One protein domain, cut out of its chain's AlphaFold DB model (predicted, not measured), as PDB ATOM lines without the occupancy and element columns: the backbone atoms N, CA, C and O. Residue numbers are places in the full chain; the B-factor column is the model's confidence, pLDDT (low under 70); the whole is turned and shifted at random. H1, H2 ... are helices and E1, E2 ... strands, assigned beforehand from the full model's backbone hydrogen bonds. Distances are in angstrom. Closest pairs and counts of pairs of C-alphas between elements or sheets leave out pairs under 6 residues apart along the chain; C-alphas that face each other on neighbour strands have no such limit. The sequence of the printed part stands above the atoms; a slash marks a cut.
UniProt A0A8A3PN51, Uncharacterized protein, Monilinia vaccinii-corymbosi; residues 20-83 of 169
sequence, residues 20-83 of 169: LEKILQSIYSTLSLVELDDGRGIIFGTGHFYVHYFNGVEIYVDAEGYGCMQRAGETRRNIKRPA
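This is residues 20 to 83 of the 169 residues of an uncharacterized protein of Monilinia vaccinii-corymbosi (UniProt A0A8A3PN51). Five antiparallel strands form one strongly twisted sheet, curled like part of a barrel that stays open between its edge strands E1 and E2, and the short helix H1 only grazes it near E2. The printed part has 64 residues, with one named helix and five named strands in the order H1 E1 E2 E3 E4 E5; across the sheet the order is E1 E5 E4 E3 E2. The class is mixed, helices and strands, with under half of the residues in named elements. The whole is compact, with a radius of gyration of the C-alphas of 11.4 A and spans of 34 by 24 by 18 A.

Start at H1, residues 20 to 28, where every O i to N i+4 pair is within hydrogen-bond range. It touches E2, residues 50 to 54; their closest C-alphas, of Gln 25 and Tyr 50, are 5.5 A apart. E1, residues 34 to 36, is antiparallel to E5, residues 77 to 80, with N 36 and O 78 at 2.8 A. E2 forms a hairpin with E3, residues 57 to 61, with N 52 and O 59 at 2.9 A. E3 and E4, residues 66 to 69, form a hairpin with no N and O within hydrogen-bond range; C-alphas 67 and 61 face each other at 4.1 A. E4 and E5 form a hairpin, with N 67 and O 79 at 2.8 A. E2 E3 E4 E5 make a meander, each strand the antiparallel neighbour of the one before.

Find C-alpha 20 at (-24.619, -24.367, 5.528); H1 runs 12.1 A to C-alpha 28. E2 spans 12.5 A and E3 12.2 A. E5 ends at C-alpha 80, (-16.460, -5.445, 14.498).

Leu 20 and Gly 73 have the farthest C-alphas, 35.5 A apart. The printed part has no cut; E1 to E2 is a long link, residues 37 to 49. Among the residues under pLDDT 70 are 38 to 48 and 70 to 76.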
ATOM      1  N   LEU A  20     -25.605 -24.727   4.514       62.09
ATOM      2  CA  LEU A  20     -24.619 -24.367   5.528       62.09
ATOM      3  C   LEU A  20     -24.431 -22.848   5.622       62.09
ATOM      4  O   LEU A  20     -24.544 -22.293   6.710       62.09
ATOM      5  N   GLU A  21     -24.239 -22.157   4.496       64.44
ATOM      6  CA  GLU A  21     -24.111 -20.692   4.472       64.44
ATOM      7  C   GLU A  21     -25.334 -19.982   5.051       64.44
ATOM      8  O   GLU A  21     -25.180 -19.025   5.803       64.44
ATOM      9  N   LYS A  22     -26.549 -20.469   4.771       70.31
ATOM     10  CA  LYS A  22     -27.777 -19.894   5.347       70.31
ATOM     11  C   LYS A  22     -27.843 -20.065   6.862       70.31
ATOM     12  O   LYS A  22     -28.253 -19.144   7.566       70.31
ATOM     13  N   ILE A  23     -27.444 -21.234   7.364       66.56
ATOM     14  CA  ILE A  23     -27.391 -21.512   8.804       66.56
ATOM     15  C   ILE A  23     -26.366 -20.594   9.463       66.56
ATOM     16  O   ILE A  23     -26.683 -19.924  10.443       66.56
ATOM     17  N   LEU A  24     -25.166 -20.511   8.888       68.06
ATOM     18  CA  LEU A  24     -24.102 -19.636   9.364       68.06
ATOM     19  C   LEU A  24     -24.544 -18.174   9.359       68.06
ATOM     20  O   LEU A  24     -24.420 -17.498  10.373       68.06
ATOM     21  N   GLN A  25     -25.156 -17.706   8.274       72.62
ATOM     22  CA  GLN A  25     -25.707 -16.359   8.179       72.62
ATOM     23  C   GLN A  25     -26.774 -16.094   9.250       72.62
ATOM     24  O   GLN A  25     -26.751 -15.037   9.875       72.62
ATOM     25  N   SER A  26     -27.670 -17.053   9.511       70.62
ATOM     26  CA  SER A  26     -28.660 -16.937  10.589       70.62
ATOM     27  C   SER A  26     -28.034 -16.924  11.983       70.62
ATOM     28  O   SER A  26     -28.660 -16.396  12.899       70.62
ATOM     29  N   ILE A  27     -26.877 -17.552  12.188       68.69
ATOM     30  CA  ILE A  27     -26.174 -17.518  13.473       68.69
ATOM     31  C   ILE A  27     -25.452 -16.175  13.611       68.69
ATOM     32  O   ILE A  27     -25.632 -15.477  14.607       68.69
ATOM     33  N   TYR A  28     -24.702 -15.770  12.587       69.88
ATOM     34  CA  TYR A  28     -23.944 -14.524  12.589       69.88
ATOM     35  C   TYR A  28     -24.833 -13.283  12.716       69.88
ATOM     36  O   TYR A  28     -24.422 -12.332  13.379       69.88
ATOM     37  N   SER A  29     -26.053 -13.301  12.171       70.38
ATOM     38  CA  SER A  29     -27.012 -12.193  12.290       70.38
ATOM     39  C   SER A  29     -27.600 -12.001  13.694       70.38
ATOM     40  O   SER A  29     -28.255 -10.996  13.945       70.38
ATOM     41  N   THR A  30     -27.392 -12.946  14.617       69.75
ATOM     42  CA  THR A  30     -27.822 -12.790  16.021       69.75
ATOM     43  C   THR A  30     -26.785 -12.086  16.890       69.75
ATOM     44  O   THR A  30     -27.060 -11.767  18.046       69.75
ATOM     45  N   LEU A  31     -25.580 -11.858  16.364       70.62
ATOM     46  CA  LEU A  31     -24.483 -11.296  17.137       70.62
ATOM     47  C   LEU A  31     -24.574  -9.774  17.216       70.62
ATOM     48  O   LEU A  31     -24.827  -9.091  16.233       70.62
ATOM     49  N   SER A  32     -24.274  -9.218  18.387       74.88
ATOM     50  CA  SER A  32     -24.102  -7.774  18.515       74.88
ATOM     51  C   SER A  32     -22.896  -7.307  17.703       74.88
ATOM     52  O   SER A  32     -21.840  -7.946  17.714       74.88
ATOM     53  N   LEU A  33     -23.037  -6.150  17.078       79.12
ATOM     54  CA  LEU A  33     -21.980  -5.464  16.355       79.12
ATOM     55  C   LEU A  33     -21.606  -4.185  17.094       79.12
ATOM     56  O   LEU A  33     -22.469  -3.541  17.692       79.12
ATOM     57  N   VAL A  34     -20.325  -3.834  17.063       82.50
ATOM     58  CA  VAL A  34     -19.799  -2.631  17.711       82.50
ATOM     59  C   VAL A  34     -19.080  -1.795  16.666       82.50
ATOM     60  O   VAL A  34     -18.323  -2.329  15.854       82.50
ATOM     61  N   GLU A  35     -19.338  -0.492  16.669       83.12
ATOM     62  CA  GLU A  35     -18.617   0.450  15.820       83.12
ATOM     63  C   GLU A  35     -17.186   0.631  16.339       83.12
ATOM     64  O   GLU A  35     -16.948   0.709  17.543       83.12
ATOM     65  N   LEU A  36     -16.231   0.663  15.418       78.31
ATOM     66  CA  LEU A  36     -14.843   0.994  15.698       78.31
ATOM     67  C   LEU A  36     -14.624   2.466  15.337       78.31
ATOM     68  O   LEU A  36     -14.803   2.844  14.177       78.31
ATOM     69  N   ASP A  37     -14.203   3.267  16.317       70.50
ATOM     70  CA  ASP A  37     -13.827   4.683  16.134       70.50
ATOM     71  C   ASP A  37     -12.417   4.852  15.538       70.50
ATOM     72  O   ASP A  37     -11.879   5.948  15.367       70.50
ATOM     73  N   ASP A  38     -11.796   3.737  15.189       62.41
ATOM     74  CA  ASP A  38     -10.478   3.649  14.623       62.41
ATOM     75  C   ASP A  38     -10.557   4.128  13.167       62.41
ATOM     76  O   ASP A  38     -10.922   3.367  12.269       62.41
ATOM     77  N   GLY A  39     -10.161   5.374  12.890       58.50
ATOM     78  CA  GLY A  39     -10.027   5.935  11.531       58.50
ATOM     79  C   GLY A  39      -9.021   5.207  10.614       58.50
ATOM     80  O   GLY A  39      -8.578   5.757   9.607       58.50
ATOM     81  N   ARG A  40      -8.623   3.981  10.965       61.53
ATOM     82  CA  ARG A  40      -7.818   3.064  10.161       61.53
ATOM     83  C   ARG A  40      -8.742   2.249   9.259       61.53
ATOM     84  O   ARG A  40      -9.801   1.802   9.681       61.53
ATOM     85  N   GLY A  41      -8.351   2.041   8.005       60.44
ATOM     86  CA  GLY A  41      -9.108   1.171   7.103       60.44
ATOM     87  C   GLY A  41      -9.197  -0.254   7.659       60.44
ATOM     88  O   GLY A  41      -8.186  -0.808   8.088       60.44
ATOM     89  N   ILE A  42     -10.394  -0.845   7.646       67.75
ATOM     90  CA  ILE A  42     -10.560  -2.282   7.885       67.75
ATOM     91  C   ILE A  42      -9.994  -3.044   6.687       67.75
ATOM     92  O   ILE A  42     -10.340  -2.758   5.537       67.75
ATOM     93  N   ILE A  43      -9.168  -4.043   6.982       66.44
ATOM     94  CA  ILE A  43      -8.796  -5.085   6.032       66.44
ATOM     95  C   ILE A  43      -9.798  -6.214   6.235       66.44
ATOM     96  O   ILE A  43      -9.882  -6.767   7.328       66.44
ATOM     97  N   PHE A  44     -10.578  -6.508   5.201       69.06
ATOM     98  CA  PHE A  44     -11.442  -7.680   5.209       69.06
ATOM     99  C   PHE A  44     -10.595  -8.932   5.025       69.06
ATOM    100  O   PHE A  44      -9.686  -8.948   4.188       69.06
ATOM    101  N   GLY A  45     -10.925  -9.979   5.771       62.03
ATOM    102  CA  GLY A  45     -10.357 -11.297   5.552       62.03
ATOM    103  C   GLY A  45     -10.690 -11.838   4.159       62.03
ATOM    104  O   GLY A  45     -11.642 -11.424   3.489       62.03
ATOM    105  N   THR A  46      -9.901 -12.809   3.712       57.59
ATOM    106  CA  THR A  46     -10.194 -13.574   2.500       57.59
ATOM    107  C   THR A  46     -11.234 -14.643   2.835       57.59
ATOM    108  O   THR A  46     -10.903 -15.642   3.471       57.59
ATOM    109  N   GLY A  47     -12.497 -14.451   2.446       62.81
ATOM    110  CA  GLY A  47     -13.538 -15.431   2.756       62.81
ATOM    111  C   GLY A  47     -14.950 -15.042   2.333       62.81
ATOM    112  O   GLY A  47     -15.161 -14.104   1.567       62.81
ATOM    113  N   HIS A  48     -15.924 -15.809   2.830       65.12
ATOM    114  CA  HIS A  48     -17.345 -15.544   2.618       65.12
ATOM    115  C   HIS A  48     -17.804 -14.346   3.458       65.12
ATOM    116  O   HIS A  48     -17.408 -14.197   4.617       65.12
ATOM    117  N   PHE A  49     -18.677 -13.530   2.874       70.88
ATOM    118  CA  PHE A  49     -19.287 -12.386   3.537       70.88
ATOM    119  C   PHE A  49     -20.711 -12.726   3.951       70.88
ATOM    120  O   PHE A  49     -21.525 -13.155   3.135       70.88
ATOM    121  N   TYR A  50     -21.023 -12.483   5.215       74.56
ATOM    122  CA  TYR A  50     -22.347 -12.669   5.777       74.56
ATOM    123  C   TYR A  50     -23.066 -11.330   5.839       74.56
ATOM    124  O   TYR A  50     -22.490 -10.310   6.218       74.56
ATOM    125  N   VAL A  51     -24.343 -11.341   5.471       76.88
ATOM    126  CA  VAL A  51     -25.183 -10.148   5.572       76.88
ATOM    127  C   VAL A  51     -25.673  -9.996   7.002       76.88
ATOM    128  O   VAL A  51     -26.229 -10.938   7.574       76.88
ATOM    129  N   HIS A  52     -25.519  -8.795   7.543       77.75
ATOM    130  CA  HIS A  52     -26.016  -8.402   8.851       77.75
ATOM    131  C   HIS A  52     -26.799  -7.094   8.723       77.75
ATOM    132  O   HIS A  52     -26.461  -6.244   7.907       77.75
ATOM    133  N   TYR A  53     -27.834  -6.909   9.537       76.75
ATOM    134  CA  TYR A  53     -28.511  -5.625   9.679       76.75
ATOM    135  C   TYR A  53     -28.077  -4.937  10.971       76.75
ATOM    136  O   TYR A  53     -28.281  -5.474  12.058       76.75
ATOM    137  N   PHE A  54     -27.511  -3.740  10.855       75.75
ATOM    138  CA  PHE A  54     -27.117  -2.911  11.991       75.75
ATOM    139  C   PHE A  54     -27.705  -1.514  11.834       75.75
ATOM    140  O   PHE A  54     -27.531  -0.871  10.801       75.75
ATOM    141  N   ASN A  55     -28.459  -1.056  12.835       74.88
ATOM    142  CA  ASN A  55     -29.169   0.227  12.810       74.88
ATOM    143  C   ASN A  55     -29.961   0.470  11.503       74.88
ATOM    144  O   ASN A  55     -29.907   1.559  10.928       74.88
ATOM    145  N   GLY A  56     -30.656  -0.559  11.000       74.00
ATOM    146  CA  GLY A  56     -31.458  -0.491   9.770       74.00
ATOM    147  C   GLY A  56     -30.658  -0.506   8.460       74.00
ATOM    148  O   GLY A  56     -31.250  -0.356   7.395       74.00
ATOM    149  N   VAL A  57     -29.338  -0.693   8.520       76.25
ATOM    150  CA  VAL A  57     -28.452  -0.748   7.351       76.25
ATOM    151  C   VAL A  57     -27.960  -2.168   7.143       76.25
ATOM    152  O   VAL A  57     -27.528  -2.828   8.087       76.25
ATOM    153  N   GLU A  58     -28.013  -2.626   5.896       79.00
ATOM    154  CA  GLU A  58     -27.375  -3.870   5.483       79.00
ATOM    155  C   GLU A  58     -25.855  -3.682   5.453       79.00
ATOM    156  O   GLU A  58     -25.340  -2.805   4.759       79.00
ATOM    157  N   ILE A  59     -25.139  -4.504   6.208       79.50
ATOM    158  CA  ILE A  59     -23.685  -4.526   6.246       79.50
ATOM    159  C   ILE A  59     -23.178  -5.921   5.891       79.50
ATOM    160  O   ILE A  59     -23.774  -6.938   6.255       79.50
ATOM    161  N   TYR A  60     -22.048  -5.962   5.199       77.31
ATOM    162  CA  TYR A  60     -21.340  -7.199   4.898       77.31
ATOM    163  C   TYR A  60     -20.237  -7.380   5.931       77.31
ATOM    164  O   TYR A  60     -19.401  -6.492   6.112       77.31
ATOM    165  N   VAL A  61     -20.273  -8.514   6.622       77.62
ATOM    166  CA  VAL A  61     -19.324  -8.875   7.674       77.62
ATOM    167  C   VAL A  61     -18.588 -10.131   7.234       77.62
ATOM    168  O   VAL A  61     -19.220 -11.115   6.855       77.62
ATOM    169  N   ASP A  62     -17.261 -10.113   7.264       76.31
ATOM    170  CA  ASP A  62     -16.466 -11.304   6.969       76.31
ATOM    171  C   ASP A  62     -16.561 -12.352   8.098       76.31
ATOM    172  O   ASP A  62     -17.187 -12.135   9.143       76.31
ATOM    173  N   ALA A  63     -15.957 -13.522   7.884       68.69
ATOM    174  CA  ALA A  63     -15.931 -14.601   8.872       68.69
ATOM    175  C   ALA A  63     -15.232 -14.199  10.187       68.69
ATOM    176  O   ALA A  63     -15.707 -14.574  11.263       68.69
ATOM    177  N   GLU A  64     -14.180 -13.380  10.095       70.56
ATOM    178  CA  GLU A  64     -13.398 -12.847  11.223       70.56
ATOM    179  C   GLU A  64     -14.168 -11.796  12.041       70.56
ATOM    180  O   GLU A  64     -13.796 -11.451  13.164       70.56
ATOM    181  N   GLY A  65     -15.286 -11.313  11.503       72.94
ATOM    182  CA  GLY A  65     -16.203 -10.413  12.174       72.94
ATOM    183  C   GLY A  65     -15.973  -8.940  11.889       72.94
ATOM    184  O   GLY A  65     -16.566  -8.121  12.590       72.94
ATOM    185  N   TYR A  66     -15.185  -8.602  10.873       79.19
ATOM    186  CA  TYR A  66     -15.016  -7.241  10.391       79.19
ATOM    187  C   TYR A  66     -16.077  -6.893   9.354       79.19
ATOM    188  O   TYR A  66     -16.339  -7.634   8.407       79.19
ATOM    189  N   GLY A  67     -16.700  -5.737   9.545       78.31
ATOM    190  CA  GLY A  67     -17.749  -5.213   8.691       78.31
ATOM    191  C   GLY A  67     -17.549  -3.737   8.397       78.31
ATOM    192  O   GLY A  67     -16.850  -3.017   9.109       78.31
ATOM    193  N   CYS A  68     -18.203  -3.267   7.345       75.88
ATOM    194  CA  CYS A  68     -18.258  -1.851   7.020       75.88
ATOM    195  C   CYS A  68     -19.708  -1.416   6.852       75.88
ATOM    196  O   CYS A  68     -20.463  -2.046   6.112       75.88
ATOM    197  N   MET A  69     -20.060  -0.295   7.475       73.19
ATOM    198  CA  MET A  69     -21.322   0.397   7.258       73.19
ATOM    199  C   MET A  69     -21.083   1.687   6.478       73.19
ATOM    200  O   MET A  69     -20.248   2.514   6.849       73.19
ATOM    201  N   GLN A  70     -21.852   1.882   5.409       65.81
ATOM    202  CA  GLN A  70     -21.899   3.144   4.680       65.81
ATOM    203  C   GLN A  70     -23.359   3.554   4.501       65.81
ATOM    204  O   GLN A  70     -24.105   2.922   3.755       65.81
ATOM    205  N   ARG A  71     -23.774   4.611   5.206       67.69
ATOM    206  CA  ARG A  71     -25.069   5.263   4.991       67.69
ATOM    207  C   ARG A  71     -24.924   6.382   3.972       67.69
ATOM    208  O   ARG A  71     -23.878   7.025   3.887       67.69
ATOM    209  N   ALA A  72     -25.984   6.627   3.209       61.44
ATOM    210  CA  ALA A  72     -26.024   7.745   2.278       61.44
ATOM    211  C   ALA A  72     -25.830   9.067   3.042       61.44
ATOM    212  O   ALA A  72     -26.632   9.404   3.907       61.44
ATOM    213  N   GLY A  73     -24.754   9.796   2.728       61.06
ATOM    214  CA  GLY A  73     -24.430  11.080   3.358       61.06
ATOM    215  C   GLY A  73     -23.636  11.007   4.669       61.06
ATOM    216  O   GLY A  73     -23.333  12.056   5.226       61.06
ATOM    217  N   GLU A  74     -23.257   9.817   5.148       66.06
ATOM    218  CA  GLU A  74     -22.433   9.666   6.356       66.06
ATOM    219  C   GLU A  74     -21.022   9.156   6.033       66.06
ATOM    220  O   GLU A  74     -20.784   8.458   5.042       66.06
ATOM    221  N   THR A  75     -20.071   9.480   6.911       65.44
ATOM    222  CA  THR A  75     -18.726   8.900   6.879       65.44
ATOM    223  C   THR A  75     -18.811   7.391   7.088       65.44
ATOM    224  O   THR A  75     -19.540   6.908   7.955       65.44
ATOM    225  N   ARG A  76     -18.048   6.643   6.286       69.62
ATOM    226  CA  ARG A  76     -17.899   5.190   6.406       69.62
ATOM    227  C   ARG A  76     -17.541   4.817   7.849       69.62
ATOM    228  O   ARG A  76     -16.538   5.308   8.363       69.62
ATOM    229  N   ARG A  77     -18.329   3.932   8.466       73.50
ATOM    230  CA  ARG A  77     -18.070   3.415   9.815       73.50
ATOM    231  C   ARG A  77     -17.584   1.980   9.755       73.50
ATOM    232  O   ARG A  77     -18.142   1.132   9.055       73.50
ATOM    233  N   ASN A  78     -16.531   1.732  10.507       82.31
ATOM    234  CA  ASN A  78     -15.955   0.419  10.699       82.31
ATOM    235  C   ASN A  78     -16.735  -0.306  11.793       82.31
ATOM    236  O   ASN A  78     -17.134   0.306  12.778       82.31
ATOM    237  N   ILE A  79     -16.977  -1.601  11.620       80.94
ATOM    238  CA  ILE A  79     -17.741  -2.405  12.572       80.94
ATOM    239  C   ILE A  79     -16.980  -3.694  12.853       80.94
ATOM    240  O   ILE A  79     -16.383  -4.280  11.949       80.94
ATOM    241  N   LYS A  80     -17.024  -4.159  14.102       83.06
ATOM    242  CA  LYS A  80     -16.460  -5.445  14.498       83.06
ATOM    243  C   LYS A  80     -17.381  -6.214  15.440       83.06
ATOM    244  O   LYS A  80     -18.077  -5.634  16.277       83.06
ATOM    245  N   ARG A  81     -17.363  -7.542  15.329       80.44
ATOM    246  CA  ARG A  81     -17.949  -8.438  16.334       80.44
ATOM    247  C   ARG A  81     -17.087  -8.470  17.609       80.44
ATOM    248  O   ARG A  81     -15.864  -8.573  17.513       80.44
ATOM    249  N   PRO A  82     -17.681  -8.415  18.815       76.75
ATOM    250  CA  PRO A  82     -16.927  -8.532  20.063       76.75
ATOM    251  C   PRO A  82     -16.128  -9.840  20.133       76.75
ATOM    252  O   PRO A  82     -16.692 -10.918  19.944       76.75
ATOM    253  N   ALA A  83     -14.836  -9.754  20.469       72.81
ATOM    254  CA  ALA A  83     -13.918 -10.901  20.475       72.81
ATOM    255  C   ALA A  83     -14.399 -12.062  21.366       72.81
ATOM    256  O   ALA A  83     -14.320 -13.220  20.969       72.81
TER     257      ALA A  83